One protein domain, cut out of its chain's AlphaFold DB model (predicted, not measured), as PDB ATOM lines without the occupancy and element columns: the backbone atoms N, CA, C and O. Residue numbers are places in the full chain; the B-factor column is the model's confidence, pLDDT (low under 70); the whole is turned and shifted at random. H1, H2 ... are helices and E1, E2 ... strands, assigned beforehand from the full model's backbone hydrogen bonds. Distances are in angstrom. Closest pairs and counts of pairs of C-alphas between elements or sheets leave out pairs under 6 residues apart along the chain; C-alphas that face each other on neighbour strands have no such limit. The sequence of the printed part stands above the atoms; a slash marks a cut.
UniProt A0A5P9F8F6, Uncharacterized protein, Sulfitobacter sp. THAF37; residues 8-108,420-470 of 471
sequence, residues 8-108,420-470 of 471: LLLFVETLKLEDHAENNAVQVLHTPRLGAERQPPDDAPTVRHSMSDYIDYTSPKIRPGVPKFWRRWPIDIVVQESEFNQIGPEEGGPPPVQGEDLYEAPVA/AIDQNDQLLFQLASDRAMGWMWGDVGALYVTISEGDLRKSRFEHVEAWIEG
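What this domain is: This is residues 8 to 108 and 420 to 470 of the 471 residues of an uncharacterized protein of Sulfitobacter sp. THAF37 (UniProt A0A5P9F8F6). With little regular structure, an antiparallel sheet E3, E4, E5 has a hairpin, E1 and E2, beside it, and a long loop, residues 32 to 98, runs out to H1; residues 85 to 92 stick out. The printed part has 152 residues, 41 in named elements, ordered E1 E2 H1 E3 E4 H2 E5, class mixed. It is compact, with radius of gyration of the C-alphas 17.1 A, spanning 54 by 40 by 32 A.

How they stand to each other: E1, residues 8 to 12, and E2, residues 26 to 31, form an antiparallel hairpin; N 9 and O 29 are 2.8 A apart. H1, residues 99 to 103, is not on the larger sheet. E3, residues 425 to 432, bends by 61 degrees at residue 428 and forms a hairpin with E4, residues 446 to 452; N 431 and O 447 are 2.8 A apart. H2, residues 453 to 457, is on this sheet. E5, residues 465 to 469, is antiparallel to E4; N 450 and O 465 are 2.8 A apart. In H1 and H2 every O i to N i+4 pair is within hydrogen-bond range.

Where its parts are: E1 begins at C-alpha 8 (57.348, 62.739, 97.454); E5 ends at C-alpha 469 (70.523, 47.188, 87.949). E3 measures 19.1 A and E4 19.8 A.

The domain as a whole: Residues 109 to 419 are not printed; C-alphas 108 and 420 are 32.7 A apart. Links E1 to E2, E2 to H1 and E3 to E4 are long. Forty residues have pLDDT under 70, among them 80 to 94.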
ATOM      1  N   LEU A   8      56.256  63.628  97.085       86.06
ATOM      2  CA  LEU A   8      57.348  62.739  97.454       86.06
ATOM      3  C   LEU A   8      58.659  63.374  97.002       86.06
ATOM      4  O   LEU A   8      58.772  63.815  95.862       86.06
ATOM      5  N   LEU A   9      59.628  63.438  97.905       86.56
ATOM      6  CA  LEU A   9      60.989  63.865  97.615       86.56
ATOM      7  C   LEU A   9      61.882  62.635  97.713       86.56
ATOM      8  O   LEU A   9      61.943  62.020  98.776       86.56
ATOM      9  N   LEU A  10      62.537  62.289  96.611       87.56
ATOM     10  CA  LEU A  10      63.528  61.226  96.549       87.56
ATOM     11  C   LEU A  10      64.921  61.852  96.667       87.56
ATOM     12  O   LEU A  10      65.266  62.755  95.906       87.56
ATOM     13  N   PHE A  11      65.709  61.371  97.619       88.00
ATOM     14  CA  PHE A  11      67.115  61.717  97.775       88.00
ATOM     15  C   PHE A  11      67.943  60.474  97.492       88.00
ATOM     16  O   PHE A  11      67.689  59.424  98.082       88.00
ATOM     17  N   VAL A  12      68.920  60.603  96.598       86.38
ATOM     18  CA  VAL A  12      69.821  59.517  96.214       86.38
ATOM     19  C   VAL A  12      71.254  59.996  96.395       86.38
ATOM     20  O   VAL A  12      71.670  60.965  95.763       86.38
ATOM     21  N   GLU A  13      72.005  59.323  97.259       83.75
ATOM     22  CA  GLU A  13      73.441  59.519  97.417       83.75
ATOM     23  C   GLU A  13      74.181  58.592  96.450       83.75
ATOM     24  O   GLU A  13      74.556  57.466  96.781       83.75
ATOM     25  N   THR A  14      74.373  59.075  95.225       76.94
ATOM     26  CA  THR A  14      74.884  58.280  94.101       76.94
ATOM     27  C   THR A  14      76.297  57.737  94.311       76.94
ATOM     28  O   THR A  14      76.686  56.815  93.612       76.94
ATOM     29  N   LEU A  15      77.087  58.294  95.239       75.56
ATOM     30  CA  LEU A  15      78.442  57.800  95.528       75.56
ATOM     31  C   LEU A  15      78.465  56.646  96.537       75.56
ATOM     32  O   LEU A  15      79.510  56.034  96.736       75.56
ATOM     33  N   LYS A  16      77.343  56.385  97.216       79.62
ATOM     34  CA  LYS A  16      77.187  55.268  98.163       79.62
ATOM     35  C   LYS A  16      76.243  54.188  97.656       79.62
ATOM     36  O   LYS A  16      76.136  53.144  98.289       79.62
ATOM     37  N   LEU A  17      75.517  54.474  96.580       78.62
ATOM     38  CA  LEU A  17      74.612  53.531  95.957       78.62
ATOM     39  C   LEU A  17      75.422  52.592  95.057       78.62
ATOM     40  O   LEU A  17      75.801  52.961  93.947       78.62
ATOM     41  N   GLU A  18      75.726  51.412  95.590       79.62
ATOM     42  CA  GLU A  18      76.179  50.250  94.819       79.62
ATOM     43  C   GLU A  18      74.938  49.455  94.375       79.62
ATOM     44  O   GLU A  18      73.883  50.053  94.170       79.62
ATOM     45  N   ASP A  19      75.036  48.129  94.264       81.50
ATOM     46  CA  ASP A  19      73.936  47.266  93.822       81.50
ATOM     47  C   ASP A  19      72.685  47.454  94.691       81.50
ATOM     48  O   ASP A  19      71.607  47.691  94.162       81.50
ATOM     49  N   HIS A  20      72.823  47.461  96.022       82.12
ATOM     50  CA  HIS A  20      71.725  47.698  96.966       82.12
ATOM     51  C   HIS A  20      71.965  48.936  97.835       82.12
ATOM     52  O   HIS A  20      73.082  49.222  98.275       82.12
ATOM     53  N   ALA A  21      70.892  49.671  98.131       79.25
ATOM     54  CA  ALA A  21      70.950  50.853  98.975       79.25
ATOM     55  C   ALA A  21      71.139  50.472 100.451       79.25
ATOM     56  O   ALA A  21      70.183  50.231 101.185       79.25
ATOM     57  N   GLU A  22      72.381  50.494 100.924       79.19
ATOM     58  CA  GLU A  22      72.683  50.426 102.353       79.19
ATOM     59  C   GLU A  22      72.784  51.827 102.984       79.19
ATOM     60  O   GLU A  22      72.960  52.847 102.314       79.19
ATOM     61  N   ASN A  23      72.717  51.900 104.319       76.88
ATOM     62  CA  ASN A  23      73.107  53.087 105.097       76.88
ATOM     63  C   ASN A  23      72.379  54.400 104.736       76.88
ATOM     64  O   ASN A  23      72.949  55.485 104.887       76.88
ATOM     65  N   ASN A  24      71.110  54.319 104.323       80.75
ATOM     66  CA  ASN A  24      70.306  55.456 103.856       80.75
ATOM     67  C   ASN A  24      70.847  56.130 102.579       80.75
ATOM     68  O   ASN A  24      70.679  57.340 102.416       80.75
ATOM     69  N   ALA A  25      71.497  55.381 101.679       86.44
ATOM     70  CA  ALA A  25      71.891  55.898 100.365       86.44
ATOM     71  C   ALA A  25      70.682  56.364  99.531       86.44
ATOM     72  O   ALA A  25      70.825  57.240  98.683       86.44
ATOM     73  N   VAL A  26      69.485  55.840  99.812       89.94
ATOM     74  CA  VAL A  26      68.215  56.315  99.257       89.94
ATOM     75  C   VAL A  26      67.271  56.691 100.396       89.94
ATOM     76  O   VAL A  26      67.136  55.956 101.373       89.94
ATOM     77  N   GLN A  27      66.617  57.848 100.280       91.44
ATOM     78  CA  GLN A  27      65.598  58.304 101.224       91.44
ATOM     79  C   GLN A  27      64.391  58.864 100.484       91.44
ATOM     80  O   GLN A  27      64.531  59.628  99.530       91.44
ATOM     81  N   VAL A  28      63.196  58.546 100.981       90.81
ATOM     82  CA  VAL A  28      61.949  59.124 100.485       90.81
ATOM     83  C   VAL A  28      61.269  59.908 101.601       90.81
ATOM     84  O   VAL A  28      61.036  59.400 102.694       90.81
ATOM     85  N   LEU A  29      60.919  61.162 101.318       89.88
ATOM     86  CA  LEU A  29      60.164  62.018 102.229       89.88
ATOM     87  C   LEU A  29      58.810  62.379 101.623       89.88
ATOM     88  O   LEU A  29      58.741  62.928 100.526       89.88
ATOM     89  N   HIS A  30      57.733  62.174 102.378       89.56
ATOM     90  CA  HIS A  30      56.417  62.713 102.037       89.56
ATOM     91  C   HIS A  30      56.182  64.060 102.725       89.56
ATOM     92  O   HIS A  30      56.283  64.172 103.946       89.56
ATOM     93  N   THR A  31      55.837  65.093 101.953       87.94
ATOM     94  CA  THR A  31      55.491  66.424 102.479       87.94
ATOM     95  C   THR A  31      54.162  66.930 101.914       87.94
ATOM     96  O   THR A  31      53.915  66.825 100.715       87.94
ATOM     97  N   PRO A  32      53.281  67.547 102.724       87.50
ATOM     98  CA  PRO A  32      52.020  68.097 102.226       87.50
ATOM     99  C   PRO A  32      52.202  69.326 101.321       87.50
ATOM    100  O   PRO A  32      51.286  69.672 100.576       87.50
ATOM    101  N   ARG A  33      53.348  70.014 101.399       85.75
ATOM    102  CA  ARG A  33      53.663  71.200 100.590       85.75
ATOM    103  C   ARG A  33      55.126  71.169 100.176       85.75
ATOM    104  O   ARG A  33      55.995  70.932 101.015       85.75
ATOM    105  N   LEU A  34      55.386  71.456  98.905       80.44
ATOM    106  CA  LEU A  34      56.730  71.744  98.435       80.44
ATOM    107  C   LEU A  34      57.139  73.100  99.025       80.44
ATOM    108  O   LEU A  34      56.403  74.081  98.910       80.44
ATOM    109  N   GLY A  35      58.248  73.126  99.764       80.50
ATOM    110  CA  GLY A  35      58.814  74.373 100.278       80.50
ATOM    111  C   GLY A  35      59.419  75.216  99.154       80.50
ATOM    112  O   GLY A  35      59.304  74.880  97.978       80.50
ATOM    113  N   ALA A  36      60.107  76.299  99.520       81.25
ATOM    114  CA  ALA A  36      60.977  76.978  98.564       81.25
ATOM    115  C   ALA A  36      62.046  76.004  98.048       81.25
ATOM    116  O   ALA A  36      62.533  75.149  98.801       81.25
ATOM    117  N   GLU A  37      62.408  76.151  96.776       74.06
ATOM    118  CA  GLU A  37      63.495  75.388  96.178       74.06
ATOM    119  C   GLU A  37      64.791  75.626  96.955       74.06
ATOM    120  O   GLU A  37      65.103  76.746  97.375       74.06
ATOM    121  N   ARG A  38      65.530  74.543  97.181       74.12
ATOM    122  CA  ARG A  38      66.789  74.579  97.916       74.12
ATOM    123  C   ARG A  38      67.940  74.524  96.932       74.12
ATOM    124  O   ARG A  38      67.889  73.773  95.964       74.12
ATOM    125  N   GLN A  39      68.996  75.269  97.226       78.88
ATOM    126  CA  GLN A  39      70.271  75.056  96.553       78.88
ATOM    127  C   GLN A  39      70.787  73.645  96.871       78.88
ATOM    128  O   GLN A  39      70.511  73.140  97.969       78.88
ATOM    129  N   PRO A  40      71.503  72.992  95.940       79.00
ATOM    130  CA  PRO A  40      72.189  71.749  96.260       79.00
ATOM    131  C   PRO A  40      73.144  71.939  97.451       79.00
ATOM    132  O   PRO A  40      73.691  73.035  97.605       79.00
ATOM    133  N   PRO A  41      73.363  70.904  98.283       80.50
ATOM    134  CA  PRO A  41      74.292  70.979  99.409       80.50
ATOM    135  C   PRO A  41      75.708  71.450  99.025       80.50
ATOM    136  O   PRO A  41      76.205  71.198  97.920       80.50
ATOM    137  N   ASP A  42      76.399  72.101  99.963       80.06
ATOM    138  CA  ASP A  42      77.769  72.602  99.766       80.06
ATOM    139  C   ASP A  42      78.789  71.481  99.527       80.06
ATOM    140  O   ASP A  42      79.813  71.713  98.884       80.06
ATOM    141  N   ASP A  43      78.488  70.260  99.953       77.38
ATOM    142  CA  ASP A  43      79.281  69.048  99.754       77.38
ATOM    143  C   ASP A  43      78.836  68.199  98.550       77.38
ATOM    144  O   ASP A  43      79.580  67.319  98.123       77.38
ATOM    145  N   ALA A  44      77.687  68.506  97.933       75.50
ATOM    146  CA  ALA A  44      77.232  67.804  96.733       75.50
ATOM    147  C   ALA A  44      78.233  67.987  95.574       75.50
ATOM    148  O   ALA A  44      78.737  69.105  95.370       75.50
ATOM    149  N   PRO A  45      78.537  66.935  94.791       72.81
ATOM    150  CA  PRO A  45      79.430  67.060  93.649       72.81
ATOM    151  C   PRO A  45      78.867  68.058  92.628       72.81
ATOM    152  O   PRO A  45      77.663  68.160  92.414       72.81
ATOM    153  N   THR A  46      79.749  68.817  91.973       70.75
ATOM    154  CA  THR A  46      79.353  69.686  90.841       70.75
ATOM    155  C   THR A  46      79.178  68.901  89.543       70.75
ATOM    156  O   THR A  46      78.748  69.453  88.536       70.75
ATOM    157  N   VAL A  47      79.606  67.640  89.557       61.56
ATOM    158  CA  VAL A  47      79.560  66.700  88.443       61.56
ATOM    159  C   VAL A  47      78.234  65.970  88.489       61.56
ATOM    160  O   VAL A  47      77.827  65.524  89.559       61.56
ATOM    161  N   ARG A  48      77.574  65.881  87.338       63.59
ATOM    162  CA  ARG A  48      76.156  65.533  87.271       63.59
ATOM    163  C   ARG A  48      75.924  64.147  86.695       63.59
ATOM    164  O   ARG A  48      74.936  63.533  87.066       63.59
ATOM    165  N   HIS A  49      76.857  63.639  85.888       65.19
ATOM    166  CA  HIS A  49      76.752  62.337  85.250       65.19
ATOM    167  C   HIS A  49      77.998  61.501  85.569       65.19
ATOM    168  O   HIS A  49      78.913  61.382  84.761       65.19
ATOM    169  N   SER A  50      78.061  60.918  86.771       53.88
ATOM    170  CA  SER A  50      79.243  60.196  87.289       53.88
ATOM    171  C   SER A  50      79.843  59.197  86.284       53.88
ATOM    172  O   SER A  50      81.056  59.204  86.072       53.88
ATOM    173  N   MET A  51      78.985  58.415  85.616       54.44
ATOM    174  CA  MET A  51      79.347  57.393  84.617       54.44
ATOM    175  C   MET A  51      79.848  57.957  83.281       54.44
ATOM    176  O   MET A  51      80.937  57.605  82.832       54.44
ATOM    177  N   SER A  52      79.107  58.873  82.653       54.75
ATOM    178  CA  SER A  52      79.495  59.424  81.344       54.75
ATOM    179  C   SER A  52      80.544  60.524  81.435       54.75
ATOM    180  O   SER A  52      81.281  60.752  80.478       54.75
ATOM    181  N   ASP A  53      80.627  61.225  82.563       56.84
ATOM    182  CA  ASP A  53      81.568  62.327  82.715       56.84
ATOM    183  C   ASP A  53      82.965  61.818  83.099       56.84
ATOM    184  O   ASP A  53      83.900  62.620  83.153       56.84
ATOM    185  N   TYR A  54      83.141  60.501  83.320       54.75
ATOM    186  CA  TYR A  54      84.397  59.830  83.683       54.75
ATOM    187  C   TYR A  54      85.114  60.521  84.849       54.75
ATOM    188  O   TYR A  54      86.335  60.740  84.834       54.75
ATOM    189  N   ILE A  55      84.354  60.966  85.844       52.66
ATOM    190  CA  ILE A  55      84.905  61.612  87.028       52.66
ATOM    191  C   ILE A  55      84.692  60.674  88.195       52.66
ATOM    192  O   ILE A  55      83.580  60.543  88.676       52.66
ATOM    193  N   ASP A  56      85.795  60.049  88.601       54.88
ATOM    194  CA  ASP A  56      86.032  59.424  89.904       54.88
ATOM    195  C   ASP A  56      84.774  59.134  90.736       54.88
ATOM    196  O   ASP A  56      84.285  59.984  91.477       54.88
ATOM    197  N   TYR A  57      84.306  57.896  90.623       62.09
ATOM    198  CA  TYR A  57      83.117  57.361  91.287       62.09
ATOM    199  C   TYR A  57      83.216  57.301  92.810       62.09
ATOM    200  O   TYR A  57      82.226  57.041  93.480       62.09
ATOM    201  N   THR A  58      84.413  57.505  93.363       64.81
ATOM    202  CA  THR A  58      84.689  57.219  94.776       64.81
ATOM    203  C   THR A  58      84.669  58.457  95.662       64.81
ATOM    204  O   THR A  58      84.656  58.337  96.886       64.81
ATOM    205  N   SER A  59      84.691  59.662  95.080       66.69
ATOM    206  CA  SER A  59      84.727  60.897  95.863       66.69
ATOM    207  C   SER A  59      83.979  62.052  95.194       66.69
ATOM    208  O   SER A  59      84.134  62.280  93.989       66.69
ATOM    209  N   PRO A  60      83.197  62.837  95.962       68.19
ATOM    210  CA  PRO A  60      82.505  63.992  95.417       68.19
ATOM    211  C   PRO A  60      83.533  65.032  94.974       68.19
ATOM    212  O   PRO A  60      84.342  65.516  95.768       68.19
ATOM    213  N   LYS A  61      83.498  65.404  93.691       73.88
ATOM    214  CA  LYS A  61      84.343  66.480  93.162       73.88
ATOM    215  C   LYS A  61      83.542  67.761  93.027       73.88
ATOM    216  O   LYS A  61      82.649  67.873  92.187       73.88
ATOM    217  N   ILE A  62      83.899  68.737  93.856       78.12
ATOM    218  CA  ILE A  62      83.409  70.111  93.772       78.12
ATOM    219  C   ILE A  62      84.375  70.895  92.887       78.12
ATOM    220  O   ILE A  62      85.555  71.035  93.210       78.12
ATOM    221  N   ARG A  63      83.879  71.406  91.763       73.38
ATOM    222  CA  ARG A  63      84.651  72.197  90.802       73.38
ATOM    223  C   ARG A  63      84.404  73.688  91.030       73.38
ATOM    224  O   ARG A  63      83.278  74.147  90.842       73.38
ATOM    225  N   PRO A  64      85.437  74.474  91.381       71.31
ATOM    226  CA  PRO A  64      85.304  75.923  91.481       71.31
ATOM    227  C   PRO A  64      84.783  76.530  90.171       71.31
ATOM    228  O   PRO A  64      85.307  76.225  89.098       71.31
ATOM    229  N   GLY A  65      83.760  77.384  90.253       68.31
ATOM    230  CA  GLY A  65      83.170  78.079  89.099       68.31
ATOM    231  C   GLY A  65      82.148  77.273  88.284       68.31
ATOM    232  O   GLY A  65      81.542  77.830  87.372       68.31
ATOM    233  N   VAL A  66      81.914  75.995  88.609       71.69
ATOM    234  CA  VAL A  66      80.790  75.227  88.051       71.69
ATOM    235  C   VAL A  66      79.603  75.373  89.006       71.69
ATOM    236  O   VAL A  66      79.699  74.930  90.153       71.69
ATOM    237  N   PRO A  67      78.498  76.016  88.593       66.88
ATOM    238  CA  PRO A  67      77.369  76.231  89.480       66.88
ATOM    239  C   PRO A  67      76.705  74.904  89.846       66.88
ATOM    240  O   PRO A  67      76.509  74.009  89.016       66.88
ATOM    241  N   LYS A  68      76.317  74.808  91.114       73.44
ATOM    242  CA  LYS A  68      75.461  73.742  91.613       73.44
ATOM    243  C   LYS A  68      74.019  74.178  91.422       73.44
ATOM    244  O   LYS A  68      73.600  75.163  92.016       73.44
ATOM    245  N   PHE A  69      73.263  73.461  90.611       71.88
ATOM    246  CA  PHE A  69      71.819  73.637  90.562       71.88
ATOM    247  C   PHE A  69      71.150  72.319  90.211       71.88
ATOM    248  O   PHE A  69      71.757  71.445  89.591       71.88
ATOM    249  N   TRP A  70      69.892  72.198  90.615       71.56
ATOM    250  CA  TRP A  70      69.019  71.126  90.170       71.56
ATOM    251  C   TRP A  70      68.539  71.468  88.763       71.56
ATOM    252  O   TRP A  70      67.961  72.537  88.557       71.56
ATOM    253  N   ARG A  71      68.811  70.605  87.777       72.44
ATOM    254  CA  ARG A  71      68.209  70.772  86.450       72.44
ATOM    255  C   ARG A  71      66.699  70.695  86.607       72.44
ATOM    256  O   ARG A  71      66.178  69.768  87.222       72.44
ATOM    257  N   ARG A  72      66.005  71.692  86.067       69.06
ATOM    258  CA  ARG A  72      64.549  71.703  86.029       69.06
ATOM    259  C   ARG A  72      64.126  71.020  84.746       69.06
ATOM    260  O   ARG A  72      64.112  71.647  83.692       69.06
ATOM    261  N   TRP A  73      63.812  69.739  84.856       68.56
ATOM    262  CA  TRP A  73      63.167  69.009  83.782       68.56
ATOM    263  C   TRP A  73      61.806  68.510  84.254       68.56
ATOM    264  O   TRP A  73      61.710  68.031  85.390       68.56
ATOM    265  N   PRO A  74      60.746  68.615  83.439       61.03
ATOM    266  CA  PRO A  74      59.560  67.812  83.670       61.03
ATOM    267  C   PRO A  74      59.939  66.346  83.438       61.03
ATOM    268  O   PRO A  74      60.058  65.891  82.305       61.03
ATOM    269  N   ILE A  75      60.192  65.619  84.523       64.69
ATOM    270  CA  ILE A  75      60.203  64.161  84.478       64.69
ATOM    271  C   ILE A  75      58.757  63.742  84.640       64.69
ATOM    272  O   ILE A  75      58.182  63.869  85.726       64.69
ATOM    273  N   ASP A  76      58.173  63.271  83.551       66.75
ATOM    274  CA  ASP A  76      56.833  62.726  83.591       66.75
ATOM    275  C   ASP A  76      56.916  61.268  84.037       66.75
ATOM    276  O   ASP A  76      57.547  60.416  83.417       66.75
ATOM    277  N   ILE A  77      56.315  61.012  85.193       68.62
ATOM    278  CA  ILE A  77      56.227  59.688  85.792       68.62
ATOM    279  C   ILE A  77      54.891  59.095  85.367       68.62
ATOM    280  O   ILE A  77      53.833  59.619  85.730       68.62
ATOM    281  N   VAL A  78      54.928  57.984  84.638       71.25
ATOM    282  CA  VAL A  78      53.697  57.318  84.203       71.25
ATOM    283  C   VAL A  78      53.179  56.407  85.309       71.25
ATOM    284  O   VAL A  78      53.930  55.637  85.913       71.25
ATOM    285  N   VAL A  79      51.873  56.484  85.564       74.81
ATOM    286  CA  VAL A  79      51.158  55.480  86.355       74.81
ATOM    287  C   VAL A  79      50.571  54.474  85.376       74.81
ATOM    288  O   VAL A  79      49.633  54.797  84.648       74.81
ATOM    289  N   GLN A  80      51.121  53.264  85.348       69.56
ATOM    290  CA  GLN A  80      50.581  52.165  84.552       69.56
ATOM    291  C   GLN A  80      49.861  51.183  85.472       69.56
ATOM    292  O   GLN A  80      50.464  50.568  86.353       69.56
ATOM    293  N   GLU A  81      48.552  51.047  85.280       67.00
ATOM    294  CA  GLU A  81      47.795  49.974  85.915       67.00
ATOM    295  C   GLU A  81      48.126  48.665  85.193       67.00
ATOM    296  O   GLU A  81      47.951  48.553  83.983       67.00
ATOM    297  N   SER A  82      48.630  47.683  85.939       62.09
ATOM    298  CA  SER A  82      48.845  46.327  85.440       62.09
ATOM    299  C   SER A  82      47.947  45.370  86.213       62.09
ATOM    300  O   SER A  82      47.895  45.401  87.447       62.09
ATOM    301  N   GLU A  83      47.213  44.524  85.491       62.62
ATOM    302  CA  GLU A  83      46.494  43.417  86.106       62.62
ATOM    303  C   GLU A  83      47.508  42.335  86.493       62.62
ATOM    304  O   GLU A  83      47.951  41.551  85.658       62.62
ATOM    305  N   PHE A  84      47.826  42.259  87.789       58.25
ATOM    306  CA  PHE A  84      48.764  41.300  88.400       58.25
ATOM    307  C   PHE A  84      48.526  39.820  88.020       58.25
ATOM    308  O   PHE A  84      49.379  38.975  88.261       58.25
ATOM    309  N   ASN A  85      47.363  39.492  87.450       55.75
ATOM    310  CA  ASN A  85      46.917  38.126  87.180       55.75
ATOM    311  C   ASN A  85      47.121  37.655  85.728       55.75
ATOM    312  O   ASN A  85      46.748  36.520  85.436       55.75
ATOM    313  N   GLN A  86      47.643  38.488  84.818       51.41
ATOM    314  CA  GLN A  86      47.748  38.130  83.390       51.41
ATOM    315  C   GLN A  86      49.178  37.958  82.865       51.41
ATOM    316  O   GLN A  86      49.348  37.479  81.749       51.41
ATOM    317  N   ILE A  87      50.197  38.293  83.655       52.91
ATOM    318  CA  ILE A  87      51.595  38.254  83.217       52.91
ATOM    319  C   ILE A  87      52.200  36.908  83.627       52.91
ATOM    320  O   ILE A  87      52.405  36.632  84.811       52.91
ATOM    321  N   GLY A  88      52.429  36.032  82.647       53.34
ATOM    322  CA  GLY A  88      53.265  34.849  82.841       53.34
ATOM    323  C   GLY A  88      54.722  35.261  83.098       53.34
ATOM    324  O   GLY A  88      55.121  36.345  82.680       53.34
ATOM    325  N   PRO A  89      55.545  34.410  83.737       52.84
ATOM    326  CA  PRO A  89      56.942  34.727  84.062       52.84
ATOM    327  C   PRO A  89      57.819  35.049  82.836       52.84
ATOM    328  O   PRO A  89      58.910  35.573  83.001       52.84
ATOM    329  N   GLU A  90      57.347  34.755  81.621       54.47
ATOM    330  CA  GLU A  90      58.056  35.020  80.362       54.47
ATOM    331  C   GLU A  90      57.456  36.189  79.548       54.47
ATOM    332  O   GLU A  90      58.043  36.592  78.548       54.47
ATOM    333  N   GLU A  91      56.313  36.763  79.955       52.38
ATOM    334  CA  GLU A  91      55.585  37.784  79.180       52.38
ATOM    335  C   GLU A  91      55.418  39.106  79.940       52.38
ATOM    336  O   GLU A  91      54.300  39.534  80.188       52.38
ATOM    337  N   GLY A  92      56.547  39.759  80.237       58.78
ATOM    338  CA  GLY A  92      56.706  41.220  80.174       58.78
ATOM    339  C   GLY A  92      55.944  42.088  81.184       58.78
ATOM    340  O   GLY A  92      54.797  41.850  81.545       58.78
ATOM    341  N   GLY A  93      56.584  43.175  81.616       62.53
ATOM    342  CA  GLY A  93      55.917  44.267  82.327       62.53
ATOM    343  C   GLY A  93      54.747  44.879  81.530       62.53
ATOM    344  O   GLY A  93      54.398  44.416  80.439       62.53
ATOM    345  N   PRO A  94      54.099  45.937  82.049       67.94
ATOM    346  CA  PRO A  94      53.093  46.664  81.275       67.94
ATOM    347  C   PRO A  94      53.663  47.073  79.902       67.94
ATOM    348  O   PRO A  94      54.869  47.305  79.785       67.94
ATOM    349  N   PRO A  95      52.823  47.176  78.854       75.00
ATOM    350  CA  PRO A  95      53.301  47.514  77.522       75.00
ATOM    351  C   PRO A  95      54.116  48.816  77.566       75.00
ATOM    352  O   PRO A  95      53.743  49.744  78.300       75.00
ATOM    353  N   PRO A  96      55.219  48.900  76.803       75.75
ATOM    354  CA  PRO A  96      56.077  50.072  76.817       75.75
ATOM    355  C   PRO A  96      55.270  51.306  76.409       75.75
ATOM    356  O   PRO A  96      54.565  51.297  75.397       75.75
ATOM    357  N   VAL A  97      55.377  52.369  77.206       76.25
ATOM    358  CA  VAL A  97      54.790  53.672  76.878       76.25
ATOM    359  C   VAL A  97      55.657  54.308  75.803       76.25
ATOM    360  O   VAL A  97      56.859  54.466  76.007       76.25
ATOM    361  N   GLN A  98      55.063  54.669  74.667       82.00
ATOM    362  CA  GLN A  98      55.769  55.469  73.669       82.00
ATOM    363  C   GLN A  98      55.899  56.901  74.188       82.00
ATOM    364  O   GLN A  98      54.944  57.456  74.739       82.00
ATOM    365  N   GLY A  99      57.071  57.509  74.014       81.06
ATOM    366  CA  GLY A  99      57.301  58.878  74.465       81.06
ATOM    367  C   GLY A  99      56.328  59.862  73.807       81.06
ATOM    368  O   GLY A  99      55.803  60.749  74.472       81.06
ATOM    369  N   GLU A 100      55.999  59.670  72.529       86.94
ATOM    370  CA  GLU A 100      55.057  60.527  71.805       86.94
ATOM    371  C   GLU A 100      53.663  60.537  72.431       86.94
ATOM    372  O   GLU A 100      53.033  61.595  72.498       86.94
ATOM    373  N   ASP A 101      53.203  59.382  72.917       84.25
ATOM    374  CA  ASP A 101      51.912  59.254  73.592       84.25
ATOM    375  C   ASP A 101      51.941  59.930  74.967       84.25
ATOM    376  O   ASP A 101      50.959  60.548  75.373       84.25
ATOM    377  N   LEU A 102      53.071  59.843  75.677       80.00
ATOM    378  CA  LEU A 102      53.239  60.470  76.988       80.00
ATOM    379  C   LEU A 102      53.290  62.000  76.898       80.00
ATOM    380  O   LEU A 102      52.675  62.690  77.710       80.00
ATOM    381  N   TYR A 103      54.038  62.528  75.929       80.44
ATOM    382  CA  TYR A 103      54.301  63.963  75.814       80.44
ATOM    383  C   TYR A 103      53.341  64.695  74.872       80.44
ATOM    384  O   TYR A 103      53.431  65.919  74.763       80.44
ATOM    385  N   GLU A 104      52.474  63.966  74.160       87.38
ATOM    386  CA  GLU A 104      51.631  64.488  73.073       87.38
ATOM    387  C   GLU A 104      52.445  65.331  72.067       87.38
ATOM    388  O   GLU A 104      51.987  66.339  71.519       87.38
ATOM    389  N   ALA A 105      53.705  64.945  71.860       88.50
ATOM    390  CA  ALA A 105      54.693  65.716  71.121       88.50
ATOM    391  C   ALA A 105      55.760  64.799  70.510       88.50
ATOM    392  O   ALA A 105      55.997  63.713  71.030       88.50
ATOM    393  N   PRO A 106      56.454  65.236  69.443       89.88
ATOM    394  CA  PRO A 106      57.533  64.450  68.861       89.88
ATOM    395  C   PRO A 106      58.635  64.148  69.879       89.88
ATOM    396  O   PRO A 106      59.072  65.042  70.621       89.88
ATOM    397  N   VAL A 107      59.096  62.900  69.852       88.00
ATOM    398  CA  VAL A 107      60.271  62.409  70.567       88.00
ATOM    399  C   VAL A 107      61.344  62.071  69.540       88.00
ATOM    400  O   VAL A 107      61.050  61.688  68.406       88.00
ATOM    401  N   ALA A 108      62.604  62.320  69.884       88.00
ATOM    402  CA  ALA A 108      63.694  61.945  68.996       88.00
ATOM    403  C   ALA A 108      63.813  60.416  68.949       88.00
ATOM    404  O   ALA A 108      63.633  59.747  69.960       88.00
ATOM    405  N   ALA A 420      63.685  38.650  90.558       55.97
ATOM    406  CA  ALA A 420      63.073  38.651  91.889       55.97
ATOM    407  C   ALA A 420      63.061  40.017  92.591       55.97
ATOM    408  O   ALA A 420      64.008  40.389  93.278       55.97
ATOM    409  N   ILE A 421      61.904  40.680  92.541       66.69
ATOM    410  CA  ILE A 421      61.421  41.511  93.653       66.69
ATOM    411  C   ILE A 421      60.672  40.601  94.639       66.69
ATOM    412  O   ILE A 421      59.978  39.670  94.218       66.69
ATOM    413  N   ASP A 422      60.763  40.871  95.948       71.06
ATOM    414  CA  ASP A 422      59.853  40.257  96.926       71.06
ATOM    415  C   ASP A 422      58.400  40.572  96.539       71.06
ATOM    416  O   ASP A 422      57.980  41.725  96.511       71.06
ATOM    417  N   GLN A 423      57.602  39.542  96.257       69.56
ATOM    418  CA  GLN A 423      56.220  39.683  95.780       69.56
ATOM    419  C   GLN A 423      55.316  40.532  96.697       69.56
ATOM    420  O   GLN A 423      54.231  40.939  96.278       69.56
ATOM    421  N   ASN A 424      55.724  40.783  97.946       77.94
ATOM    422  CA  ASN A 424      54.977  41.600  98.901       77.94
ATOM    423  C   ASN A 424      55.261  43.108  98.804       77.94
ATOM    424  O   ASN A 424      54.515  43.913  99.378       77.94
ATOM    425  N   ASP A 425      56.307  43.492  98.083       85.88
ATOM    426  CA  ASP A 425      56.752  44.868  97.961       85.88
ATOM    427  C   ASP A 425      56.087  45.585  96.784       85.88
ATOM    428  O   ASP A 425      55.745  45.006  95.754       85.88
ATOM    429  N   GLN A 426      55.826  46.877  96.967       88.19
ATOM    430  CA  GLN A 426      55.184  47.720  95.964       88.19
ATOM    431  C   GLN A 426      56.221  48.657  95.362       88.19
ATOM    432  O   GLN A 426      56.887  49.381  96.103       88.19
ATOM    433  N   LEU A 427      56.300  48.715  94.030       89.56
ATOM    434  CA  LEU A 427      57.130  49.706  93.353       89.56
ATOM    435  C   LEU A 427      56.629  51.113  93.691       89.56
ATOM    436  O   LEU A 427      55.485  51.477  93.408       89.56
ATOM    437  N   LEU A 428      57.489  51.919  94.304       89.94
ATOM    438  CA  LEU A 428      57.236  53.331  94.538       89.94
ATOM    439  C   LEU A 428      57.775  54.164  93.375       89.94
ATOM    440  O   LEU A 428      57.037  54.991  92.846       89.94
ATOM    441  N   PHE A 429      59.016  53.909  92.959       89.44
ATOM    442  CA  PHE A 429      59.647  54.555  91.810       89.44
ATOM    443  C   PHE A 429      60.508  53.562  91.038       89.44
ATOM    444  O   PHE A 429      61.214  52.761  91.642       89.44
ATOM    445  N   GLN A 430      60.518  53.695  89.720       91.44
ATOM    446  CA  GLN A 430      61.600  53.220  88.868       91.44
ATOM    447  C   GLN A 430      62.106  54.420  88.081       91.44
ATOM    448  O   GLN A 430      61.322  55.118  87.433       91.44
ATOM    449  N   LEU A 431      63.405  54.674  88.170       91.31
ATOM    450  CA  LEU A 431      64.083  55.723  87.429       91.31
ATOM    451  C   LEU A 431      65.129  55.067  86.539       91.31
ATOM    452  O   LEU A 431      66.172  54.645  87.022       91.31
ATOM    453  N   ALA A 432      64.848  54.987  85.245       90.31
ATOM    454  CA  ALA A 432      65.824  54.544  84.265       90.31
ATOM    455  C   ALA A 432      67.012  55.503  84.146       90.31
ATOM    456  O   ALA A 432      66.986  56.640  84.637       90.31
ATOM    457  N   SER A 433      68.067  55.026  83.497       87.75
ATOM    458  CA  SER A 433      69.159  55.874  83.043       87.75
ATOM    459  C   SER A 433      68.602  56.865  82.028       87.75
ATOM    460  O   SER A 433      67.914  56.485  81.086       87.75
ATOM    461  N   ASP A 434      68.880  58.146  82.237       84.81
ATOM    462  CA  ASP A 434      68.343  59.232  81.426       84.81
ATOM    463  C   ASP A 434      69.438  60.269  81.186       84.81
ATOM    464  O   ASP A 434      69.850  61.027  82.073       84.81
ATOM    465  N   ARG A 435      69.904  60.317  79.937       80.81
ATOM    466  CA  ARG A 435      70.970  61.220  79.492       80.81
ATOM    467  C   ARG A 435      70.561  62.693  79.551       80.81
ATOM    468  O   ARG A 435      71.440  63.531  79.741       80.81
ATOM    469  N   ALA A 436      69.275  63.020  79.410       79.06
ATOM    470  CA  ALA A 436      68.774  64.387  79.552       79.06
ATOM    471  C   ALA A 436      68.907  64.872  81.002       79.06
ATOM    472  O   ALA A 436      69.299  66.011  81.272       79.06
ATOM    473  N   MET A 437      68.660  63.965  81.947       77.75
ATOM    474  CA  MET A 437      68.815  64.227  83.377       77.75
ATOM    475  C   MET A 437      70.259  64.093  83.866       77.75
ATOM    476  O   MET A 437      70.593  64.571  84.952       77.75
ATOM    477  N   GLY A 438      71.129  63.492  83.054       76.44
ATOM    478  CA  GLY A 438      72.483  63.117  83.447       76.44
ATOM    479  C   GLY A 438      72.517  61.894  84.369       76.44
ATOM    480  O   GLY A 438      73.492  61.689  85.085       76.44
ATOM    481  N   TRP A 439      71.447  61.103  84.393       82.88
ATOM    482  CA  TRP A 439      71.319  59.916  85.226       82.88
ATOM    483  C   TRP A 439      71.853  58.689  84.506       82.88
ATOM    484  O   TRP A 439      71.563  58.461  83.334       82.88
ATOM    485  N   MET A 440      72.615  57.878  85.231       84.56
ATOM    486  CA  MET A 440      73.112  56.600  84.743       84.56
ATOM    487  C   MET A 440      73.265  55.652  85.914       84.56
ATOM    488  O   MET A 440      74.071  55.902  86.813       84.56
ATOM    489  N   TRP A 441      72.467  54.596  85.894       86.44
ATOM    490  CA  TRP A 441      72.405  53.579  86.931       86.44
ATOM    491  C   TRP A 441      73.063  52.319  86.384       86.44
ATOM    492  O   TRP A 441      72.564  51.744  85.421       86.44
ATOM    493  N   GLY A 442      74.213  51.933  86.942       85.38
ATOM    494  CA  GLY A 442      75.012  50.844  86.375       85.38
ATOM    495  C   GLY A 442      75.308  51.055  84.882       85.38
ATOM    496  O   GLY A 442      75.407  52.192  84.410       85.38
ATOM    497  N   ASP A 443      75.446  49.967  84.129       86.69
ATOM    498  CA  ASP A 443      75.582  50.023  82.671       86.69
ATOM    499  C   ASP A 443      74.215  50.249  82.000       86.69
ATOM    500  O   ASP A 443      73.575  49.316  81.531       86.69
ATOM    501  N   VAL A 444      73.731  51.497  82.007       87.25
ATOM    502  CA  VAL A 444      72.478  51.922  81.343       87.25
ATOM    503  C   VAL A 444      71.216  51.196  81.850       87.25
ATOM    504  O   VAL A 444      70.293  50.946  81.089       87.25
ATOM    505  N   GLY A 445      71.129  50.882  83.143       91.06
ATOM    506  CA  GLY A 445      69.925  50.275  83.723       91.06
ATOM    507  C   GLY A 445      69.063  51.265  84.506       91.06
ATOM    508  O   GLY A 445      68.857  52.397  84.058       91.06
ATOM    509  N   ALA A 446      68.528  50.860  85.659       91.81
ATOM    510  CA  ALA A 446      67.551  51.640  86.426       91.81
ATOM    511  C   ALA A 446      67.758  51.559  87.944       91.81
ATOM    512  O   ALA A 446      68.249  50.563  88.469       91.81
ATOM    513  N   LEU A 447      67.330  52.614  88.643       92.62
ATOM    514  CA  LEU A 447      67.100  52.637  90.085       92.62
ATOM    515  C   LEU A 447      65.661  52.209  90.375       92.62
ATOM    516  O   LEU A 447      64.719  52.855  89.911       92.62
ATOM    517  N   TYR A 448      65.497  51.204  91.223       92.62
ATOM    518  CA  TYR A 448      64.205  50.776  91.745       92.62
ATOM    519  C   TYR A 448      64.082  51.179  93.207       92.62
ATOM    520  O   TYR A 448      65.041  51.094  93.972       92.62
ATOM    521  N   VAL A 449      62.894  51.627  93.597       93.50
ATOM    522  CA  VAL A 449      62.553  51.967  94.978       93.50
ATOM    523  C   VAL A 449      61.229  51.301  95.312       93.50
ATOM    524  O   VAL A 449      60.204  51.654  94.722       93.50
ATOM    525  N   THR A 450      61.232  50.371  96.258       93.19
ATOM    526  CA  THR A 450      60.045  49.656  96.732       93.19
ATOM    527  C   THR A 450      59.703  50.010  98.171       93.19
ATOM    528  O   THR A 450      60.463  50.649  98.901       93.19
ATOM    529  N   ILE A 451      58.483  49.659  98.570       93.06
ATOM    530  CA  ILE A 451      58.001  49.793  99.938       93.06
ATOM    531  C   ILE A 451      56.961  48.712 100.223       93.06
ATOM    532  O   ILE A 451      56.073  48.462  99.400       93.06
ATOM    533  N   SER A 452      57.008  48.126 101.418       91.88
ATOM    534  CA  SER A 452      55.988  47.168 101.839       91.88
ATOM    535  C   SER A 452      54.600  47.821 101.888       91.88
ATOM    536  O   SER A 452      54.437  48.995 102.251       91.88
ATOM    537  N   GLU A 453      53.544  47.059 101.591       89.88
ATOM    538  CA  GLU A 453      52.174  47.589 101.654       89.88
ATOM    539  C   GLU A 453      51.833  48.144 103.055       89.88
ATOM    540  O   GLU A 453      51.164  49.176 103.202       89.88
ATOM    541  N   GLY A 454      52.306  47.466 104.105       91.94
ATOM    542  CA  GLY A 454      52.083  47.865 105.491       91.94
ATOM    543  C   GLY A 454      52.736  49.202 105.844       91.94
ATOM    544  O   GLY A 454      52.142  49.984 106.596       91.94
ATOM    545  N   ASP A 455      53.926  49.472 105.307       93.25
ATOM    546  CA  ASP A 455      54.638  50.738 105.480       93.25
ATOM    547  C   ASP A 455      54.014  51.857 104.660       93.25
ATOM    548  O   ASP A 455      53.754  52.933 105.205       93.25
ATOM    549  N   LEU A 456      53.644  51.579 103.409       90.06
ATOM    550  CA  LEU A 456      52.967  52.542 102.548       90.06
ATOM    551  C   LEU A 456      51.645  53.025 103.159       90.06
ATOM    552  O   LEU A 456      51.381  54.227 103.205       90.06
ATOM    553  N   ARG A 457      50.824  52.112 103.701       89.19
ATOM    554  CA  ARG A 457      49.552  52.457 104.371       89.19
ATOM    555  C   ARG A 457      49.743  53.335 105.611       89.19
ATOM    556  O   ARG A 457      48.828  54.068 105.983       89.19
ATOM    557  N   LYS A 458      50.901  53.235 106.267       92.38
ATOM    558  CA  LYS A 458      51.264  54.020 107.456       92.38
ATOM    559  C   LYS A 458      52.120  55.244 107.119       92.38
ATOM    560  O   LYS A 458      52.515  55.949 108.044       92.38
ATOM    561  N   SER A 459      52.396  55.491 105.838       89.44
ATOM    562  CA  SER A 459      53.307  56.538 105.363       89.44
ATOM    563  C   SER A 459      54.718  56.452 105.967       89.44
ATOM    564  O   SER A 459      55.329  57.488 106.229       89.44
ATOM    565  N   ARG A 460      55.231  55.236 106.203       93.06
ATOM    566  CA  ARG A 460      56.580  54.985 106.745       93.06
ATOM    567  C   ARG A 460      57.622  54.913 105.627       93.06
ATOM    568  O   ARG A 460      58.156  53.849 105.327       93.06
ATOM    569  N   PHE A 461      57.855  56.039 104.957       91.62
ATOM    570  CA  PHE A 461      58.781  56.135 103.817       91.62
ATOM    571  C   PHE A 461      60.263  56.002 104.207       91.62
ATOM    572  O   PHE A 461      61.120  55.879 103.341       91.62
ATOM    573  N   GLU A 462      60.572  55.979 105.501       90.81
ATOM    574  CA  GLU A 462      61.884  55.612 106.033       90.81
ATOM    575  C   GLU A 462      62.206  54.110 105.909       90.81
ATOM    576  O   GLU A 462      63.336  53.716 106.176       90.81
ATOM    577  N   HIS A 463      61.234  53.275 105.520       92.50
ATOM    578  CA  HIS A 463      61.390  51.829 105.306       92.50
ATOM    579  C   HIS A 463      61.385  51.441 103.817       92.50
ATOM    580  O   HIS A 463      60.965  50.340 103.472       92.50
ATOM    581  N   VAL A 464      61.755  52.355 102.917       93.31
ATOM    582  CA  VAL A 464      61.910  51.998 101.500       93.31
ATOM    583  C   VAL A 464      63.113  51.081 101.309       93.31
ATOM    584  O   VAL A 464      64.139  51.257 101.968       93.31
ATOM    585  N   GLU A 465      62.998  50.156 100.367       93.00
ATOM    586  CA  GLU A 465      64.134  49.419  99.823       93.00
ATOM    587  C   GLU A 465      64.478  49.996  98.451       93.00
ATOM    588  O   GLU A 465      63.605  50.490  97.736       93.00
ATOM    589  N   ALA A 466      65.759  50.006  98.097       92.69
ATOM    590  CA  ALA A 466      66.195  50.494  96.799       92.69
ATOM    591  C   ALA A 466      67.441  49.755  96.313       92.69
ATOM    592  O   ALA A 466      68.269  49.326  97.118       92.69
ATOM    593  N   TRP A 467      67.566  49.614  94.999       92.25
ATOM    594  CA  TRP A 467      68.699  48.961  94.345       92.25
ATOM    595  C   TRP A 467      68.833  49.471  92.911       92.25
ATOM    596  O   TRP A 467      67.899  50.070  92.367       92.25
ATOM    597  N   ILE A 468      69.999  49.257  92.316       91.25
ATOM    598  CA  ILE A 468      70.248  49.535  90.903       91.25
ATOM    599  C   ILE A 468      70.472  48.226  90.161       91.25
ATOM    600  O   ILE A 468      71.055  47.288  90.695       91.25
ATOM    601  N   GLU A 469      70.058  48.192  88.904       90.19
ATOM    602  CA  GLU A 469      70.523  47.188  87.949       90.19
ATOM    603  C   GLU A 469      71.148  47.909  86.756       90.19
ATOM    604  O   GLU A 469      70.782  49.047  86.466       90.19
ATOM    605  N   GLY A 470      72.099  47.258  86.090       88.38
ATOM    606  CA  GLY A 470      72.698  47.665  84.813       88.38
ATOM    607  C   GLY A 470      72.674  46.485  83.844       88.38
ATOM    608  O   GLY A 470      72.313  45.393  84.264       88.38
TER     609      GLY A 470